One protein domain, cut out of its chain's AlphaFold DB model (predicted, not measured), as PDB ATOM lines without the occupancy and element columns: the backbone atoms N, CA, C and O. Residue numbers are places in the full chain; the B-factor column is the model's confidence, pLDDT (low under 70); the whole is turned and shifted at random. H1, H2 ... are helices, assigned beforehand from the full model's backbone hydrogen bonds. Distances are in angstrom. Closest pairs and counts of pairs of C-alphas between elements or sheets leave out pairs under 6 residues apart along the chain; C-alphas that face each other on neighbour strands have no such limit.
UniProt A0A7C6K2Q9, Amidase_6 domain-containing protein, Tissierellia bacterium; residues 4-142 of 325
ATOM      1  N   GLU A   4      24.353  -5.609 -35.103       60.28
ATOM      2  CA  GLU A   4      23.127  -6.190 -35.637       60.28
ATOM      3  C   GLU A   4      21.923  -5.892 -34.726       60.28
ATOM      4  O   GLU A   4      20.919  -5.350 -35.186       60.28
ATOM      5  N   ASP A   5      22.076  -6.072 -33.413       47.12
ATOM      6  CA  ASP A   5      21.108  -5.709 -32.374       47.12
ATOM      7  C   ASP A   5      20.803  -4.202 -32.391       47.12
ATOM      8  O   ASP A   5      19.655  -3.781 -32.236       47.12
ATOM      9  N   LYS A   6      21.831  -3.362 -32.599       54.44
ATOM     10  CA  LYS A   6      21.656  -1.905 -32.746       54.44
ATOM     11  C   LYS A   6      20.792  -1.582 -33.961       54.44
ATOM     12  O   LYS A   6      19.892  -0.749 -33.865       54.44
ATOM     13  N   LYS A   7      21.049  -2.240 -35.091       68.06
ATOM     14  CA  LYS A   7      20.317  -2.027 -36.342       68.06
ATOM     15  C   LYS A   7      18.864  -2.496 -36.239       68.06
ATOM     16  O   LYS A   7      17.973  -1.786 -36.703       68.06
ATOM     17  N   ILE A   8      18.619  -3.631 -35.580       58.59
ATOM     18  CA  ILE A   8      17.269  -4.133 -35.281       58.59
ATOM     19  C   ILE A   8      16.516  -3.118 -34.420       58.59
ATOM     20  O   ILE A   8      15.445  -2.663 -34.816       58.59
ATOM     21  N   LYS A   9      17.115  -2.662 -33.316       64.25
ATOM     22  CA  LYS A   9      16.479  -1.699 -32.408       64.25
ATOM     23  C   LYS A   9      16.150  -0.367 -33.088       64.25
ATOM     24  O   LYS A   9      15.069   0.175 -32.886       64.25
ATOM     25  N   ILE A  10      17.050   0.149 -33.929       73.56
ATOM     26  CA  ILE A  10      16.793   1.356 -34.736       73.56
ATOM     27  C   ILE A  10      15.629   1.126 -35.709       73.56
ATOM     28  O   ILE A  10      14.810   2.019 -35.911       73.56
ATOM     29  N   THR A  11      15.547  -0.060 -36.310       78.56
ATOM     30  CA  THR A  11      14.473  -0.408 -37.248       78.56
ATOM     31  C   THR A  11      13.118  -0.463 -36.543       78.56
ATOM     32  O   THR A  11      12.153   0.107 -37.046       78.56
ATOM     33  N   GLU A  12      13.043  -1.080 -35.362       69.19
ATOM     34  CA  GLU A  12      11.811  -1.128 -34.569       69.19
ATOM     35  C   GLU A  12      11.372   0.267 -34.089       69.19
ATOM     36  O   GLU A  12      10.196   0.609 -34.188       69.19
ATOM     37  N   VAL A  13      12.320   1.103 -33.654       73.38
ATOM     38  CA  VAL A  13      12.096   2.518 -33.301       73.38
ATOM     39  C   VAL A  13      11.487   3.287 -34.475       73.38
ATOM     40  O   VAL A  13      10.426   3.892 -34.325       73.38
ATOM     41  N   LYS A  14      12.086   3.203 -35.669       85.50
ATOM     42  CA  LYS A  14      11.551   3.862 -36.874       85.50
ATOM     43  C   LYS A  14      10.148   3.369 -37.218       85.50
ATOM     44  O   LYS A  14       9.250   4.180 -37.411       85.50
ATOM     45  N   LYS A  15       9.951   2.048 -37.205       83.19
ATOM     46  CA  LYS A  15       8.655   1.414 -37.472       83.19
ATOM     47  C   LYS A  15       7.572   1.928 -36.527       83.19
ATOM     48  O   LYS A  15       6.481   2.245 -36.974       83.19
ATOM     49  N   SER A  16       7.884   2.046 -35.241       72.88
ATOM     50  CA  SER A  16       6.921   2.499 -34.240       72.88
ATOM     51  C   SER A  16       6.540   3.978 -34.364       72.88
ATOM     52  O   SER A  16       5.377   4.323 -34.163       72.88
ATOM     53  N   LEU A  17       7.481   4.846 -34.749       87.06
ATOM     54  CA  LEU A  17       7.174   6.240 -35.073       87.06
ATOM     55  C   LEU A  17       6.331   6.331 -36.355       87.06
ATOM     56  O   LEU A  17       5.354   7.073 -36.398       87.06
ATOM     57  N   ASP A  18       6.664   5.548 -37.382       90.69
ATOM     58  CA  ASP A  18       5.882   5.488 -38.621       90.69
ATOM     59  C   ASP A  18       4.447   5.001 -38.381       90.69
ATOM     60  O   ASP A  18       3.507   5.565 -38.939       90.69
ATOM     61  N   GLU A  19       4.279   3.968 -37.554       84.44
ATOM     62  CA  GLU A  19       2.975   3.450 -37.129       84.44
ATOM     63  C   GLU A  19       2.172   4.527 -36.396       84.44
ATOM     64  O   GLU A  19       1.037   4.795 -36.785       84.44
ATOM     65  N   TYR A  20       2.774   5.209 -35.412       84.19
ATOM     66  CA  TYR A  20       2.117   6.302 -34.688       84.19
ATOM     67  C   TYR A  20       1.565   7.376 -35.634       84.19
ATOM     68  O   TYR A  20       0.397   7.760 -35.529       84.19
ATOM     69  N   ILE A  21       2.405   7.846 -36.560       91.88
ATOM     70  CA  ILE A  21       2.065   8.950 -37.460       91.88
ATOM     71  C   ILE A  21       0.943   8.553 -38.411       91.88
ATOM     72  O   ILE A  21      -0.018   9.302 -38.560       91.88
ATOM     73  N   LYS A  22       1.020   7.357 -39.003       87.25
ATOM     74  CA  LYS A  22      -0.017   6.863 -39.919       87.25
ATOM     75  C   LYS A  22      -1.360   6.656 -39.228       87.25
ATOM     76  O   LYS A  22      -2.394   6.920 -39.832       87.25
ATOM     77  N   GLU A  23      -1.350   6.162 -37.992       80.25
ATOM     78  CA  GLU A  23      -2.578   5.904 -37.237       80.25
ATOM     79  C   GLU A  23      -3.224   7.191 -36.716       80.25
ATOM     80  O   GLU A  23      -4.446   7.316 -36.738       80.25
ATOM     81  N   SER A  24      -2.415   8.147 -36.255       77.00
ATOM     82  CA  SER A  24      -2.912   9.358 -35.585       77.00
ATOM     83  C   SER A  24      -3.154  10.525 -36.540       77.00
ATOM     84  O   SER A  24      -3.942  11.414 -36.224       77.00
ATOM     85  N   TYR A  25      -2.499  10.519 -37.704       86.12
ATOM     86  CA  TYR A  25      -2.572  11.581 -38.708       86.12
ATOM     87  C   TYR A  25      -2.826  11.036 -40.126       86.12
ATOM     88  O   TYR A  25      -2.082  11.373 -41.051       86.12
ATOM     89  N   PRO A  26      -3.873  10.213 -40.331       85.38
ATOM     90  CA  PRO A  26      -4.132   9.571 -41.623       85.38
ATOM     91  C   PRO A  26      -4.450  10.571 -42.745       85.38
ATOM     92  O   PRO A  26      -4.245  10.258 -43.914       85.38
ATOM     93  N   ASP A  27      -4.925  11.766 -42.388       90.75
ATOM     94  CA  ASP A  27      -5.343  12.803 -43.336       90.75
ATOM     95  C   ASP A  27      -4.196  13.735 -43.769       90.75
ATOM     96  O   ASP A  27      -4.364  14.535 -44.692       90.75
ATOM     97  N   LEU A  28      -3.026  13.660 -43.119       90.44
ATOM     98  CA  LEU A  28      -1.847  14.417 -43.543       90.44
ATOM     99  C   LEU A  28      -1.235  13.783 -44.793       90.44
ATOM    100  O   LEU A  28      -1.108  12.561 -44.881       90.44
ATOM    101  N   ASN A  29      -0.792  14.617 -45.735       94.94
ATOM    102  CA  ASN A  29      -0.021  14.141 -46.882       94.94
ATOM    103  C   ASN A  29       1.376  13.650 -46.445       94.94
ATOM    104  O   ASN A  29       1.844  13.939 -45.343       94.94
ATOM    105  N   ASP A  30       2.068  12.930 -47.330       92.44
ATOM    106  CA  ASP A  30       3.373  12.335 -47.018       92.44
ATOM    107  C   ASP A  30       4.445  13.367 -46.626       92.44
ATOM    108  O   ASP A  30       5.316  13.063 -45.809       92.44
ATOM    109  N   LEU A  31       4.404  14.582 -47.187       95.00
ATOM    110  CA  LEU A  31       5.354  15.643 -46.839       95.00
ATOM    111  C   LEU A  31       5.130  16.113 -45.399       95.00
ATOM    112  O   LEU A  31       6.082  16.140 -44.621       95.00
ATOM    113  N   ASP A  32       3.881  16.386 -45.024       94.00
ATOM    114  CA  ASP A  32       3.515  16.840 -43.679       94.00
ATOM    115  C   ASP A  32       3.741  15.742 -42.627       94.00
ATOM    116  O   ASP A  32       4.229  16.020 -41.533       94.00
ATOM    117  N   GLN A  33       3.471  14.473 -42.960       92.62
ATOM    118  CA  GLN A  33       3.799  13.346 -42.080       92.62
ATOM    119  C   GLN A  33       5.310  13.222 -41.845       92.62
ATOM    120  O   GLN A  33       5.740  12.936 -40.727       92.62
ATOM    121  N   ASN A  34       6.129  13.418 -42.882       93.38
ATOM    122  CA  ASN A  34       7.584  13.366 -42.748       93.38
ATOM    123  C   ASN A  34       8.138  14.572 -41.986       93.38
ATOM    124  O   ASN A  34       9.088  14.409 -41.215       93.38
ATOM    125  N   GLN A  35       7.531  15.750 -42.145       95.88
ATOM    126  CA  GLN A  35       7.875  16.910 -41.333       95.88
ATOM    127  C   GLN A  35       7.553  16.647 -39.859       95.88
ATOM    128  O   GLN A  35       8.445  16.756 -39.031       95.88
ATOM    129  N   LEU A  36       6.351  16.158 -39.533       93.12
ATOM    130  CA  LEU A  36       5.977  15.858 -38.146       93.12
ATOM    131  C   LEU A  36       6.883  14.795 -37.499       93.12
ATOM    132  O   LEU A  36       7.241  14.905 -36.328       93.12
ATOM    133  N   LYS A  37       7.300  13.769 -38.253       94.38
ATOM    134  CA  LYS A  37       8.315  12.808 -37.777       94.38
ATOM    135  C   LYS A  37       9.625  13.499 -37.435       94.38
ATOM    136  O   LYS A  37      10.239  13.157 -36.429       94.38
ATOM    137  N   THR A  38      10.055  14.420 -38.293       95.25
ATOM    138  CA  THR A  38      11.288  15.181 -38.104       95.25
ATOM    139  C   THR A  38      11.165  16.052 -36.862       95.25
ATOM    140  O   THR A  38      12.001  15.910 -35.979       95.25
ATOM    141  N   ASP A  39      10.070  16.797 -36.713       94.62
ATOM    142  CA  ASP A  39       9.793  17.639 -35.544       94.62
ATOM    143  C   ASP A  39       9.818  16.827 -34.238       94.62
ATOM    144  O   ASP A  39      10.463  17.219 -33.271       94.62
ATOM    145  N   ILE A  40       9.178  15.650 -34.204       88.75
ATOM    146  CA  ILE A  40       9.188  14.772 -33.020       88.75
ATOM    147  C   ILE A  40      10.601  14.255 -32.720       88.75
ATOM    148  O   ILE A  40      10.988  14.164 -31.554       88.75
ATOM    149  N   LEU A  41      11.376  13.876 -33.740       89.00
ATOM    150  CA  LEU A  41      12.740  13.376 -33.554       89.00
ATOM    151  C   LEU A  41      13.709  14.482 -33.127       89.00
ATOM    152  O   LEU A  41      14.544  14.238 -32.256       89.00
ATOM    153  N   GLU A  42      13.590  15.675 -33.708       89.81
ATOM    154  CA  GLU A  42      14.328  16.873 -33.306       89.81
ATOM    155  C   GLU A  42      13.983  17.233 -31.869       89.81
ATOM    156  O   GLU A  42      14.884  17.350 -31.044       89.81
ATOM    157  N   TYR A  43      12.694  17.252 -31.526       86.69
ATOM    158  CA  TYR A  43      12.247  17.459 -30.159       86.69
ATOM    159  C   TYR A  43      12.873  16.435 -29.211       86.69
ATOM    160  O   TYR A  43      13.477  16.817 -28.215       86.69
ATOM    161  N   ILE A  44      12.819  15.137 -29.525       76.88
ATOM    162  CA  ILE A  44      13.472  14.090 -28.723       76.88
ATOM    163  C   ILE A  44      14.967  14.377 -28.549       76.88
ATOM    164  O   ILE A  44      15.482  14.264 -27.437       76.88
ATOM    165  N   TYR A  45      15.659  14.756 -29.623       76.12
ATOM    166  CA  TYR A  45      17.093  15.026 -29.609       76.12
ATOM    167  C   TYR A  45      17.452  16.253 -28.760       76.12
ATOM    168  O   TYR A  45      18.259  16.141 -27.834       76.12
ATOM    169  N   GLU A  46      16.820  17.397 -29.021       78.81
ATOM    170  CA  GLU A  46      17.037  18.665 -28.310       78.81
ATOM    171  C   GLU A  46      16.747  18.536 -26.814       78.81
ATOM    172  O   GLU A  46      17.413  19.136 -25.968       78.81
ATOM    173  N   ASN A  47      15.779  17.689 -26.477       66.06
ATOM    174  CA  ASN A  47      15.344  17.451 -25.114       66.06
ATOM    175  C   ASN A  47      16.061  16.272 -24.434       66.06
ATOM    176  O   ASN A  47      15.731  15.926 -23.293       66.06
ATOM    177  N   ASN A  48      17.052  15.669 -25.102       64.12
ATOM    178  CA  ASN A  48      17.820  14.510 -24.639       64.12
ATOM    179  C   ASN A  48      16.915  13.358 -24.161       64.12
ATOM    180  O   ASN A  48      17.087  12.777 -23.079       64.12
ATOM    181  N   MET A  49      15.885  13.076 -24.954       66.00
ATOM    182  CA  MET A  49      14.895  12.051 -24.684       66.00
ATOM    183  C   MET A  49      15.341  10.690 -25.228       66.00
ATOM    184  O   MET A  49      16.147  10.592 -26.149       66.00
ATOM    185  N   GLY A  50      14.870   9.611 -24.593       66.75
ATOM    186  CA  GLY A  50      15.169   8.252 -25.043       66.75
ATOM    187  C   GLY A  50      14.398   7.879 -26.312       66.75
ATOM    188  O   GLY A  50      13.693   8.691 -26.889       66.75
ATOM    189  N   HIS A  51      14.480   6.614 -26.712       69.31
ATOM    190  CA  HIS A  51      13.603   6.056 -27.739       69.31
ATOM    191  C   HIS A  51      12.988   4.763 -27.222       69.31
ATOM    192  O   HIS A  51      13.653   3.984 -26.533       69.31
ATOM    193  N   ASP A  52      11.744   4.519 -27.606       60.25
ATOM    194  CA  ASP A  52      11.011   3.297 -27.304       60.25
ATOM    195  C   ASP A  52      10.420   2.794 -28.628       60.25
ATOM    196  O   ASP A  52       9.873   3.605 -29.382       60.25
ATOM    197  N   PRO A  53      10.557   1.508 -28.987       71.75
ATOM    198  CA  PRO A  53      10.020   0.980 -30.236       71.75
ATOM    199  C   PRO A  53       8.498   0.766 -30.168       71.75
ATOM    200  O   PRO A  53       7.977  -0.202 -30.717       71.75
ATOM    201  N   MET A  54       7.770   1.651 -29.484       62.56
ATOM    202  CA  MET A  54       6.328   1.573 -29.280       62.56
ATOM    203  C   MET A  54       5.658   2.886 -29.717       62.56
ATOM    204  O   MET A  54       6.039   3.945 -29.218       62.56
ATOM    205  N   PRO A  55       4.622   2.846 -30.581       66.69
ATOM    206  CA  PRO A  55       3.954   4.052 -31.088       66.69
ATOM    207  C   PRO A  55       3.481   5.018 -29.990       66.69
ATOM    208  O   PRO A  55       3.584   6.235 -30.117       66.69
ATOM    209  N   GLN A  56       3.040   4.473 -28.852       64.62
ATOM    210  CA  GLN A  56       2.496   5.245 -27.728       64.62
ATOM    211  C   GLN A  56       3.548   6.110 -27.011       64.62
ATOM    212  O   GLN A  56       3.210   7.099 -26.356       64.62
ATOM    213  N   TYR A  57       4.830   5.762 -27.141       68.75
ATOM    214  CA  TYR A  57       5.909   6.637 -26.697       68.75
ATOM    215  C   TYR A  57       5.892   7.942 -27.498       68.75
ATOM    216  O   TYR A  57       5.794   9.008 -26.898       68.75
ATOM    217  N   TYR A  58       5.883   7.860 -28.832       77.31
ATOM    218  CA  TYR A  58       5.854   9.036 -29.710       77.31
ATOM    219  C   TYR A  58       4.558   9.826 -29.569       77.31
ATOM    220  O   TYR A  58       4.613  11.048 -29.565       77.31
ATOM    221  N   GLN A  59       3.428   9.156 -29.322       75.94
ATOM    222  CA  GLN A  59       2.178   9.825 -28.949       75.94
ATOM    223  C   GLN A  59       2.330  10.703 -27.703       75.94
ATOM    224  O   GLN A  59       1.839  11.831 -27.672       75.94
ATOM    225  N   SER A  60       3.018  10.203 -26.673       65.25
ATOM    226  CA  SER A  60       3.273  10.979 -25.455       65.25
ATOM    227  C   SER A  60       4.208  12.156 -25.714       65.25
ATOM    228  O   SER A  60       3.975  13.241 -25.187       65.25
ATOM    229  N   VAL A  61       5.268  11.936 -26.501       75.94
ATOM    230  CA  VAL A  61       6.226  12.985 -26.875       75.94
ATOM    231  C   VAL A  61       5.524  14.093 -27.652       75.94
ATOM    232  O   VAL A  61       5.616  15.252 -27.265       75.94
ATOM    233  N   ASP A  62       4.778  13.733 -28.692       86.00
ATOM    234  CA  ASP A  62       4.026  14.665 -29.529       86.00
ATOM    235  C   ASP A  62       2.986  15.447 -28.712       86.00
ATOM    236  O   ASP A  62       2.914  16.670 -28.787       86.00
ATOM    237  N   SER A  63       2.248  14.766 -27.828       79.31
ATOM    238  CA  SER A  63       1.286  15.420 -26.929       79.31
ATOM    239  C   SER A  63       1.954  16.478 -26.040       79.31
ATOM    240  O   SER A  63       1.425  17.578 -25.886       79.31
ATOM    241  N   TYR A  64       3.120  16.166 -25.467       80.88
ATOM    242  CA  TYR A  64       3.852  17.108 -24.619       80.88
ATOM    243  C   TYR A  64       4.436  18.271 -25.436       80.88
ATOM    244  O   TYR A  64       4.241  19.428 -25.069       80.88
ATOM    245  N   MET A  65       5.058  17.973 -26.583       90.56
ATOM    246  CA  MET A  65       5.597  18.961 -27.523       90.56
ATOM    247  C   MET A  65       4.524  19.969 -27.956       90.56
ATOM    248  O   MET A  65       4.745  21.179 -27.906       90.56
ATOM    249  N   LYS A  66       3.326  19.495 -28.317       91.00
ATOM    250  CA  LYS A  66       2.196  20.352 -28.708       91.00
ATOM    251  C   LYS A  66       1.735  21.278 -27.587       91.00
ATOM    252  O   LYS A  66       1.434  22.444 -27.845       91.00
ATOM    253  N   VAL A  67       1.671  20.780 -26.352       88.19
ATOM    254  CA  VAL A  67       1.299  21.602 -25.192       88.19
ATOM    255  C   VAL A  67       2.368  22.651 -24.890       88.19
ATOM    256  O   VAL A  67       2.024  23.807 -24.643       88.19
ATOM    257  N   GLU A  68       3.647  22.285 -24.953       91.31
ATOM    258  CA  GLU A  68       4.758  23.223 -24.768       91.31
ATOM    259  C   GLU A  68       4.732  24.335 -25.827       91.31
ATOM    260  O   GLU A  68       4.740  25.519 -25.487       91.31
ATOM    261  N   GLN A  69       4.586  23.976 -27.106       93.69
ATOM    262  CA  GLN A  69       4.462  24.940 -28.205       93.69
ATOM    263  C   GLN A  69       3.237  25.850 -28.045       93.69
ATOM    264  O   GLN A  69       3.322  27.056 -28.290       93.69
ATOM    265  N   TYR A  70       2.097  25.301 -27.613       96.25
ATOM    266  CA  TYR A  70       0.893  26.080 -27.333       96.25
ATOM    267  C   TYR A  70       1.134  27.108 -26.216       96.25
ATOM    268  O   TYR A  70       0.826  28.290 -26.385       96.25
ATOM    269  N   LEU A  71       1.726  26.690 -25.095       95.50
ATOM    270  CA  LEU A  71       2.015  27.570 -23.960       95.50
ATOM    271  C   LEU A  71       3.000  28.683 -24.318       95.50
ATOM    272  O   LEU A  71       2.762  29.845 -23.977       95.50
ATOM    273  N   LEU A  72       4.065  28.358 -25.050       94.00
ATOM    274  CA  LEU A  72       5.031  29.349 -25.520       94.00
ATOM    275  C   LEU A  72       4.364  30.366 -26.451       94.00
ATOM    276  O   LEU A  72       4.514  31.572 -26.263       94.00
ATOM    277  N   LYS A  73       3.573  29.893 -27.418       95.94
ATOM    278  CA  LYS A  73       2.968  30.747 -28.445       95.94
ATOM    279  C   LYS A  73       1.853  31.648 -27.918       95.94
ATOM    280  O   LYS A  73       1.779  32.807 -28.319       95.94
ATOM    281  N   TYR A  74       0.965  31.120 -27.080       95.19
ATOM    282  CA  TYR A  74      -0.272  31.817 -26.705       95.19
ATOM    283  C   TYR A  74      -0.250  32.399 -25.294       95.19
ATOM    284  O   TYR A  74      -1.026  33.306 -25.008       95.19
ATOM    285  N   ALA A  75       0.649  31.924 -24.430       92.44
ATOM    286  CA  ALA A  75       0.750  32.395 -23.051       92.44
ATOM    287  C   ALA A  75       2.129  32.973 -22.699       92.44
ATOM    288  O   ALA A  75       2.277  33.563 -21.623       92.44
ATOM    289  N   ASN A  76       3.129  32.814 -23.577       93.12
ATOM    290  CA  ASN A  76       4.536  33.104 -23.292       93.12
ATOM    291  C   ASN A  76       4.992  32.425 -21.985       93.12
ATOM    292  O   ASN A  76       5.579  33.050 -21.097       93.12
ATOM    293  N   ILE A  77       4.616  31.152 -21.826       91.38
ATOM    294  CA  ILE A  77       4.947  30.326 -20.664       91.38
ATOM    295  C   ILE A  77       5.872  29.203 -21.122       91.38
ATOM    296  O   ILE A  77       5.491  28.402 -21.971       91.38
ATOM    297  N   ASN A  78       7.056  29.117 -20.516       88.38
ATOM    298  CA  ASN A  78       7.872  27.912 -20.582       88.38
ATOM    299  C   ASN A  78       7.359  26.911 -19.534       88.38
ATOM    300  O   ASN A  78       7.341  27.212 -18.335       88.38
ATOM    301  N   ILE A  79       6.916  25.741 -19.998       80.12
ATOM    302  CA  ILE A  79       6.304  24.704 -19.160       80.12
ATOM    303  C   ILE A  79       7.259  24.164 -18.091       80.12
ATOM    304  O   ILE A  79       6.826  23.872 -16.974       80.12
ATOM    305  N   ASP A  80       8.554  24.097 -18.405       70.44
ATOM    306  CA  ASP A  80       9.575  23.565 -17.506       70.44
ATOM    307  C   ASP A  80       9.912  24.552 -16.374       70.44
ATOM    308  O   ASP A  80      10.160  24.124 -15.244       70.44
ATOM    309  N   ASP A  81       9.847  25.860 -16.653       75.75
ATOM    310  CA  ASP A  81      10.190  26.932 -15.705       75.75
ATOM    311  C   ASP A  81       9.001  27.359 -14.832       75.75
ATOM    312  O   ASP A  81       9.175  27.843 -13.714       75.75
ATOM    313  N   MET A  82       7.773  27.225 -15.343       80.06
ATOM    314  CA  MET A  82       6.574  27.793 -14.720       80.06
ATOM    315  C   MET A  82       5.441  26.767 -14.627       80.06
ATOM    316  O   MET A  82       4.328  27.009 -15.104       80.06
ATOM    317  N   LYS A  83       5.702  25.613 -14.006       72.25
ATOM    318  CA  LYS A  83       4.754  24.484 -13.938       72.25
ATOM    319  C   LYS A  83       3.379  24.887 -13.391       72.25
ATOM    320  O   LYS A  83       2.371  24.577 -14.017       72.25
ATOM    321  N   GLU A  84       3.313  25.628 -12.279       74.88
ATOM    322  CA  GLU A  84       2.030  26.042 -11.683       74.88
ATOM    323  C   GLU A  84       1.231  26.966 -12.607       74.88
ATOM    324  O   GLU A  84       0.033  26.771 -12.832       74.88
ATOM    325  N   LYS A  85       1.911  27.955 -13.191       84.56
ATOM    326  CA  LYS A  85       1.304  28.880 -14.151       84.56
ATOM    327  C   LYS A  85       0.815  28.130 -15.391       84.56
ATOM    328  O   LYS A  85      -0.284  28.402 -15.864       84.56
ATOM    329  N   SER A  86       1.602  27.166 -15.867       86.56
ATOM    330  CA  SER A  86       1.267  26.300 -17.000       86.56
ATOM    331  C   SER A  86      -0.001  25.508 -16.724       86.56
ATOM    332  O   SER A  86      -0.942  25.582 -17.504       86.56
ATOM    333  N   MET A  87      -0.084  24.825 -15.580       81.25
ATOM    334  CA  MET A  87      -1.283  24.079 -15.190       81.25
ATOM    335  C   MET A  87      -2.527  24.943 -15.129       81.25
ATOM    336  O   MET A  87      -3.550  24.587 -15.704       81.25
ATOM    337  N   ASN A  88      -2.445  26.072 -14.423       82.88
ATOM    338  CA  ASN A  88      -3.583  26.962 -14.250       82.88
ATOM    339  C   ASN A  88      -4.056  27.515 -15.593       82.88
ATOM    340  O   ASN A  88      -5.264  27.590 -15.830       82.88
ATOM    341  N   TYR A  89      -3.115  27.870 -16.471       90.44
ATOM    342  CA  TYR A  89      -3.428  28.331 -17.813       90.44
ATOM    343  C   TYR A  89      -4.098  27.226 -18.634       90.44
ATOM    344  O   TYR A  89      -5.184  27.448 -19.160       90.44
ATOM    345  N   LEU A  90      -3.511  26.028 -18.684       89.12
ATOM    346  CA  LEU A  90      -4.065  24.893 -19.422       89.12
ATOM    347  C   LEU A  90      -5.459  24.517 -18.917       89.12
ATOM    348  O   LEU A  90      -6.382  24.437 -19.720       89.12
ATOM    349  N   ALA A  91      -5.643  24.368 -17.602       82.94
ATOM    350  CA  ALA A  91      -6.926  24.012 -16.993       82.94
ATOM    351  C   ALA A  91      -8.023  25.050 -17.265       82.94
ATOM    352  O   ALA A  91      -9.188  24.689 -17.386       82.94
ATOM    353  N   SER A  92      -7.660  26.330 -17.384       89.19
ATOM    354  CA  SER A  92      -8.623  27.404 -17.666       89.19
ATOM    355  C   SER A  92      -8.924  27.564 -19.163       89.19
ATOM    356  O   SER A  92      -9.869  28.262 -19.507       89.19
ATOM    357  N   ASN A  93      -8.136  26.941 -20.048       93.31
ATOM    358  CA  ASN A  93      -8.218  27.119 -21.502       93.31
ATOM    359  C   ASN A  93      -8.316  25.783 -22.261       93.31
ATOM    360  O   ASN A  93      -7.938  25.717 -23.427       93.31
ATOM    361  N   ILE A  94      -8.809  24.714 -21.627       85.12
ATOM    362  CA  ILE A  94      -8.802  23.354 -22.198       85.12
ATOM    363  C   ILE A  94      -9.431  23.290 -23.587       85.12
ATOM    364  O   ILE A  94      -8.845  22.694 -24.486       85.12
ATOM    365  N   GLU A  95     -10.593  23.911 -23.776       86.38
ATOM    366  CA  GLU A  95     -11.282  23.901 -25.070       86.38
ATOM    367  C   GLU A  95     -10.442  24.561 -26.173       86.38
ATOM    368  O   GLU A  95     -10.368  24.048 -27.292       86.38
ATOM    369  N   ASP A  96      -9.761  25.670 -25.861       94.94
ATOM    370  CA  ASP A  96      -8.876  26.340 -26.817       94.94
ATOM    371  C   ASP A  96      -7.608  25.520 -27.074       94.94
ATOM    372  O   ASP A  96      -7.218  25.369 -28.230       94.94
ATOM    373  N   VAL A  97      -7.019  24.908 -26.037       90.44
ATOM    374  CA  VAL A  97      -5.879  23.988 -26.186       90.44
ATOM    375  C   VAL A  97      -6.256  22.865 -27.151       90.44
ATOM    376  O   VAL A  97      -5.591  22.701 -28.168       90.44
ATOM    377  N   VAL A  98      -7.353  22.150 -26.884       81.12
ATOM    378  CA  VAL A  98      -7.884  21.063 -27.727       81.12
ATOM    379  C   VAL A  98      -8.064  21.528 -29.168       81.12
ATOM    380  O   VAL A  98      -7.569  20.895 -30.101       81.12
ATOM    381  N   LYS A  99      -8.714  22.677 -29.365       87.69
ATOM    382  CA  LYS A  99      -8.974  23.230 -30.695       87.69
ATOM    383  C   LYS A  99      -7.695  23.600 -31.446       87.69
ATOM    384  O   LYS A  99      -7.630  23.416 -32.659       87.69
ATOM    385  N   LYS A 100      -6.701  24.171 -30.763       90.56
ATOM    386  CA  LYS A 100      -5.471  24.694 -31.381       90.56
ATOM    387  C   LYS A 100      -4.403  23.627 -31.597       90.56
ATOM    388  O   LYS A 100      -3.592  23.793 -32.502       90.56
ATOM    389  N   THR A 101      -4.387  22.567 -30.791       85.81
ATOM    390  CA  THR A 101      -3.408  21.470 -30.891       85.81
ATOM    391  C   THR A 101      -3.953  20.241 -31.624       85.81
ATOM    392  O   THR A 101      -3.177  19.374 -32.042       85.81
ATOM    393  N   GLY A 102      -5.281  20.147 -31.761       78.38
ATOM    394  CA  GLY A 102      -5.977  18.966 -32.272       78.38
ATOM    395  C   GLY A 102      -5.940  17.774 -31.309       78.38
ATOM    396  O   GLY A 102      -6.269  16.662 -31.710       78.38
ATOM    397  N   MET A 103      -5.501  17.973 -30.061       80.62
ATOM    398  CA  MET A 103      -5.425  16.913 -29.054       80.62
ATOM    399  C   MET A 103      -6.801  16.588 -28.483       80.62
ATOM    400  O   MET A 103      -7.661  17.458 -28.373       80.62
ATOM    401  N   GLY A 104      -6.990  15.351 -28.025       71.06
ATOM    402  CA  GLY A 104      -8.160  15.003 -27.231       71.06
ATOM    403  C   GLY A 104      -8.140  15.708 -25.873       71.06
ATOM    404  O   GLY A 104      -7.095  15.803 -25.229       71.06
ATOM    405  N   GLU A 105      -9.312  16.136 -25.399       72.06
ATOM    406  CA  GLU A 105      -9.480  16.776 -24.085       72.06
ATOM    407  C   GLU A 105      -8.839  15.955 -22.958       72.06
ATOM    408  O   GLU A 105      -8.141  16.491 -22.100       72.06
ATOM    409  N   PHE A 106      -9.011  14.633 -23.018       58.22
ATOM    410  CA  PHE A 106      -8.396  13.692 -22.093       58.22
ATOM    411  C   PHE A 106      -6.874  13.862 -22.009       58.22
ATOM    412  O   PHE A 106      -6.362  14.065 -20.917       58.22
ATOM    413  N   GLN A 107      -6.167  13.868 -23.147       64.00
ATOM    414  CA  GLN A 107      -4.703  13.985 -23.213       64.00
ATOM    415  C   GLN A 107      -4.206  15.298 -22.593       64.00
ATOM    416  O   GLN A 107      -3.198  15.318 -21.887       64.00
ATOM    417  N   VAL A 108      -4.936  16.397 -22.819       72.25
ATOM    418  CA  VAL A 108      -4.629  17.699 -22.205       72.25
ATOM    419  C   VAL A 108      -4.777  17.617 -20.684       72.25
ATOM    420  O   VAL A 108      -3.894  18.076 -19.957       72.25
ATOM    421  N   LYS A 109      -5.841  16.974 -20.187       67.88
ATOM    422  CA  LYS A 109      -6.045  16.746 -18.748       67.88
ATOM    423  C   LYS A 109      -4.938  15.898 -18.126       67.88
ATOM    424  O   LYS A 109      -4.525  16.190 -17.006       67.88
ATOM    425  N   GLU A 110      -4.403  14.909 -18.838       60.09
ATOM    426  CA  GLU A 110      -3.292  14.086 -18.330       60.09
ATOM    427  C   GLU A 110      -2.007  14.890 -18.176       60.09
ATOM    428  O   GLU A 110      -1.298  14.747 -17.182       60.09
ATOM    429  N   ILE A 111      -1.729  15.789 -19.122       68.75
ATOM    430  CA  ILE A 111      -0.588  16.699 -19.017       68.75
ATOM    431  C   ILE A 111      -0.803  17.696 -17.872       68.75
ATOM    432  O   ILE A 111       0.132  17.972 -17.127       68.75
ATOM    433  N   ILE A 112      -2.019  18.189 -17.639       70.38
ATOM    434  CA  ILE A 112      -2.299  19.038 -16.468       70.38
ATOM    435  C   ILE A 112      -2.047  18.266 -15.167       70.38
ATOM    436  O   ILE A 112      -1.304  18.736 -14.304       70.38
ATOM    437  N   ALA A 113      -2.592  17.052 -15.053       60.03
ATOM    438  CA  ALA A 113      -2.344  16.168 -13.916       60.03
ATOM    439  C   ALA A 113      -0.844  15.863 -13.755       60.03
ATOM    440  O   ALA A 113      -0.345  15.742 -12.635       60.03
ATOM    441  N   SER A 114      -0.106  15.816 -14.871       59.72
ATOM    442  CA  SER A 114       1.327  15.559 -14.862       59.72
ATOM    443  C   SER A 114       2.153  16.602 -14.137       59.72
ATOM    444  O   SER A 114       3.116  16.299 -13.430       59.72
ATOM    445  N   LEU A 115       1.801  17.855 -14.377       64.31
ATOM    446  CA  LEU A 115       2.504  18.998 -13.839       64.31
ATOM    447  C   LEU A 115       2.170  19.145 -12.352       64.31
ATOM    448  O   LEU A 115       3.028  19.551 -11.570       64.31
ATOM    449  N   ALA A 116       0.963  18.730 -11.956       58.69
ATOM    450  CA  ALA A 116       0.435  18.885 -10.608       58.69
ATOM    451  C   ALA A 116       1.207  18.060  -9.585       58.69
ATOM    452  O   ALA A 116       1.624  18.569  -8.543       58.69
ATOM    453  N   SER A 117       1.504  16.806  -9.918       49.66
ATOM    454  CA  SER A 117       2.338  15.969  -9.056       49.66
ATOM    455  C   SER A 117       3.788  16.461  -8.977       49.66
ATOM    456  O   SER A 117       4.430  16.250  -7.956       49.66
ATOM    457  N   ASN A 118       4.306  17.135 -10.011       48.69
ATOM    458  CA  ASN A 118       5.686  17.644 -10.026       48.69
ATOM    459  C   ASN A 118       5.870  18.890  -9.149       48.69
ATOM    460  O   ASN A 118       6.993  19.190  -8.750       48.69
ATOM    461  N   ILE A 119       4.790  19.630  -8.879       51.66
ATOM    462  CA  ILE A 119       4.793  20.804  -7.989       51.66
ATOM    463  C   ILE A 119       4.719  20.366  -6.528       51.66
ATOM    464  O   ILE A 119       5.414  20.921  -5.685       51.66
ATOM    465  N   SER A 120       3.965  19.301  -6.231       45.75
ATOM    466  CA  SER A 120       3.845  18.751  -4.870       45.75
ATOM    467  C   SER A 120       5.163  18.228  -4.267       45.75
ATOM    468  O   SER A 120       5.223  17.894  -3.086       45.75
ATOM    469  N   THR A 121       6.220  18.142  -5.075       43.22
ATOM    470  CA  THR A 121       7.500  17.503  -4.752       43.22
ATOM    471  C   THR A 121       8.683  18.470  -4.662       43.22
ATOM    472  O   THR A 121       9.777  18.038  -4.298       43.22
ATOM    473  N   GLU A 122       8.503  19.758  -4.977       45.41
ATOM    474  CA  GLU A 122       9.548  20.771  -4.780       45.41
ATOM    475  C   GLU A 122       9.629  21.152  -3.284       45.41
ATOM    476  O   GLU A 122       8.645  21.562  -2.668       45.41
ATOM    477  N   ASP A 123      10.801  20.934  -2.668       37.09
ATOM    478  CA  ASP A 123      11.064  21.186  -1.243       37.09
ATOM    479  C   ASP A 123      10.768  22.677  -0.908       37.09
ATOM    480  O   ASP A 123      11.504  23.544  -1.370       37.09
ATOM    481  N   ASN A 124       9.742  22.941  -0.073       44.75
ATOM    482  CA  ASN A 124       9.177  24.240   0.395       44.75
ATOM    483  C   ASN A 124       7.859  24.740  -0.242       44.75
ATOM    484  O   ASN A 124       7.736  25.929  -0.536       44.75
ATOM    485  N   TYR A 125       6.815  23.912  -0.342       42.69
ATOM    486  CA  TYR A 125       5.454  24.426  -0.569       42.69
ATOM    487  C   TYR A 125       4.440  23.795   0.393       42.69
ATOM    488  O   TYR A 125       4.366  22.575   0.512       42.69
ATOM    489  N   ASN A 126       3.696  24.636   1.118       49.00
ATOM    490  CA  ASN A 126       2.785  24.232   2.192       49.00
ATOM    491  C   ASN A 126       1.685  23.288   1.677       49.00
ATOM    492  O   ASN A 126       0.982  23.619   0.718       49.00
ATOM    493  N   ASP A 127       1.465  22.174   2.382       52.50
ATOM    494  CA  ASP A 127       0.443  21.160   2.071       52.50
ATOM    495  C   ASP A 127      -0.962  21.762   1.840       52.50
ATOM    496  O   ASP A 127      -1.727  21.281   1.005       52.50
ATOM    497  N   GLU A 128      -1.290  22.873   2.510       51.25
ATOM    498  CA  GLU A 128      -2.564  23.590   2.351       51.25
ATOM    499  C   GLU A 128      -2.690  24.345   1.012       51.25
ATOM    500  O   GLU A 128      -3.771  24.380   0.417       51.25
ATOM    501  N   GLN A 129      -1.609  24.951   0.511       55.75
ATOM    502  CA  GLN A 129      -1.612  25.659  -0.777       55.75
ATOM    503  C   GLN A 129      -1.716  24.669  -1.938       55.75
ATOM    504  O   GLN A 129      -2.502  24.892  -2.858       55.75
ATOM    505  N   ASN A 130      -1.013  23.539  -1.834       55.19
ATOM    506  CA  ASN A 130      -1.130  22.440  -2.787       55.19
ATOM    507  C   ASN A 130      -2.554  21.870  -2.803       55.19
ATOM    508  O   ASN A 130      -3.132  21.706  -3.873       55.19
ATOM    509  N   LEU A 131      -3.171  21.649  -1.637       55.31
ATOM    510  CA  LEU A 131      -4.551  21.161  -1.564       55.31
ATOM    511  C   LEU A 131      -5.552  22.145  -2.200       55.31
ATOM    512  O   LEU A 131      -6.440  21.724  -2.941       55.31
ATOM    513  N   LYS A 132      -5.392  23.455  -1.967       63.88
ATOM    514  CA  LYS A 132      -6.228  24.500  -2.591       63.88
ATOM    515  C   LYS A 132      -6.049  24.558  -4.110       63.88
ATOM    516  O   LYS A 132      -7.041  24.669  -4.829       63.88
ATOM    517  N   LEU A 133      -4.812  24.460  -4.591       60.88
ATOM    518  CA  LEU A 133      -4.497  24.427  -6.018       60.88
ATOM    519  C   LEU A 133      -5.118  23.196  -6.691       60.88
ATOM    520  O   LEU A 133      -5.815  23.336  -7.693       60.88
ATOM    521  N   MET A 134      -4.940  22.011  -6.104       58.44
ATOM    522  CA  MET A 134      -5.512  20.762  -6.618       58.44
ATOM    523  C   MET A 134      -7.038  20.802  -6.648       58.44
ATOM    524  O   MET A 134      -7.643  20.414  -7.643       58.44
ATOM    525  N   LYS A 135      -7.670  21.335  -5.598       63.44
ATOM    526  CA  LYS A 135      -9.126  21.496  -5.549       63.44
ATOM    527  C   LYS A 135      -9.638  22.437  -6.646       63.44
ATOM    528  O   LYS A 135     -10.560  22.079  -7.369       63.44
ATOM    529  N   SER A 136      -8.987  23.587  -6.823       65.69
ATOM    530  CA  SER A 136      -9.305  24.553  -7.886       65.69
ATOM    531  C   SER A 136      -9.152  23.950  -9.286       65.69
ATOM    532  O   SER A 136      -9.985  24.172 -10.164       65.69
ATOM    533  N   ILE A 137      -8.117  23.136  -9.505       64.50
ATOM    534  CA  ILE A 137      -7.924  22.425 -10.775       64.50
ATOM    535  C   ILE A 137      -9.034  21.392 -10.979       64.50
ATOM    536  O   ILE A 137      -9.635  21.365 -12.046       64.50
ATOM    537  N   ASN A 138      -9.367  20.593  -9.965       63.69
ATOM    538  CA  ASN A 138     -10.423  19.579 -10.064       63.69
ATOM    539  C   ASN A 138     -11.785  20.173 -10.409       63.69
ATOM    540  O   ASN A 138     -12.504  19.614 -11.238       63.69
ATOM    541  N   GLU A 139     -12.107  21.323  -9.819       67.44
ATOM    542  CA  GLU A 139     -13.311  22.088 -10.137       67.44
ATOM    543  C   GLU A 139     -13.305  22.549 -11.605       67.44
ATOM    544  O   GLU A 139     -14.299  22.366 -12.308       67.44
ATOM    545  N   LYS A 140     -12.172  23.057 -12.111       68.62
ATOM    546  CA  LYS A 140     -12.025  23.476 -13.519       68.62
ATOM    547  C   LYS A 140     -12.083  22.319 -14.516       68.62
ATOM    548  O   LYS A 140     -12.536  22.505 -15.639       68.62
ATOM    549  N   LEU A 141     -11.615  21.133 -14.130       65.31
ATOM    550  CA  LEU A 141     -11.548  19.971 -15.017       65.31
ATOM    551  C   LEU A 141     -12.883  19.235 -15.187       65.31
ATOM    552  O   LEU A 141     -12.944  18.336 -16.031       65.31
ATOM    553  N   GLY A 142     -13.924  19.586 -14.423       54.44
ATOM    554  CA  GLY A 142     -15.244  18.961 -14.514       54.44
ATOM    555  C   GLY A 142     -15.198  17.464 -14.196       54.44
ATOM    556  O   GLY A 142     -15.193  16.634 -15.100       54.44
TER     557      GLY A 142
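This is residues 4 to 142 of the 325 residues of the protein "Amidase_6 domain-containing protein" of Tissierellia bacterium (UniProt A0A7C6K2Q9). The model is an elongated chain of helices in two groups joined by one long helix, H3: H1 and H2 pack on its residues 55 to 65 at one end of the model, H6 packs on its residues 63 to 67, and H5 packs on its residues 66 to 70. H4, H6 and H7 make a loose up-and-down bundle at the other end, and residues 121 to 128, between H6 and H7 and into H7, stick out. The printed part has 139 residues with seven named helices, H1 to H7 in order along the chain, and no named strand; the class is all helix. It is only just compact, close to loose, with a radius of gyration of the C-alphas of 17.0 A, and spans 54 by 33 by 25 A.

H1, residues 4 to 24, begins with C-alpha 4 at (23.127, -6.190, -35.637) and is 30.3 A long from first to last C-alpha. H2 is residues 30 to 46, 24.0 A. H3 is residues 55 to 75, 29.6 A, with C-alpha 55 at (3.954, 4.052, -31.088). H4 is residues 83 to 92, 14.2 A, and H5 is residues 94 to 101, 10.4 A. H6 is residues 105 to 119, 21.9 A. H7, residues 127 to 140, is 20.1 A long and ends with C-alpha 140 at (-12.025, 23.476, -13.519).

H3 is the hub, touching four other helices. Its residues 55 to 59 touch H1, closest at the C-alphas of Ser 16 and Pro 55, 4.6 A apart, at a steep tilt of 58 degrees. Its residues 58 to 65 touch H2, closest at the C-alphas of Ile 40 and Asp 62, 6.2 A apart, about perpendicular at 82 degrees. H1 and H2 touch, closest at the C-alphas of Ile 21 and Gln 33, 6.6 A apart. Farther along H3, H5 touches it, closest at the C-alphas of Lys 66 and Thr 101, 6.1 A apart, and H6 touches it, closest at those of Tyr 64 and Ile 111, 7.2 A apart. H4, H6 and H7 form a bundle, up and down, each running against the one before it in the chain. H4 and H6 touch, closest at the C-alphas of Met 87 and Ile 112, 5.3 A apart, at a shallow tilt of 29 degrees, opposite ways. H7 touches H4 with residues 137 to 140, and H6 and H7 are close but not clearly touching. H1 and H7 are apart. In H1 to H5 and H7 every O i to N i+4 pair is within hydrogen-bond range; in H6 10 of 11 are.

The two C-alphas farthest apart are those of Glu 4 and Glu 128, at 54.7 A. The printed part has no cut, and no link is long. Mean pLDDT of the printed part is 75.4; it is under 70 in 53 residues, among them residues 4 to 9, 47 to 52 and 113 to 142.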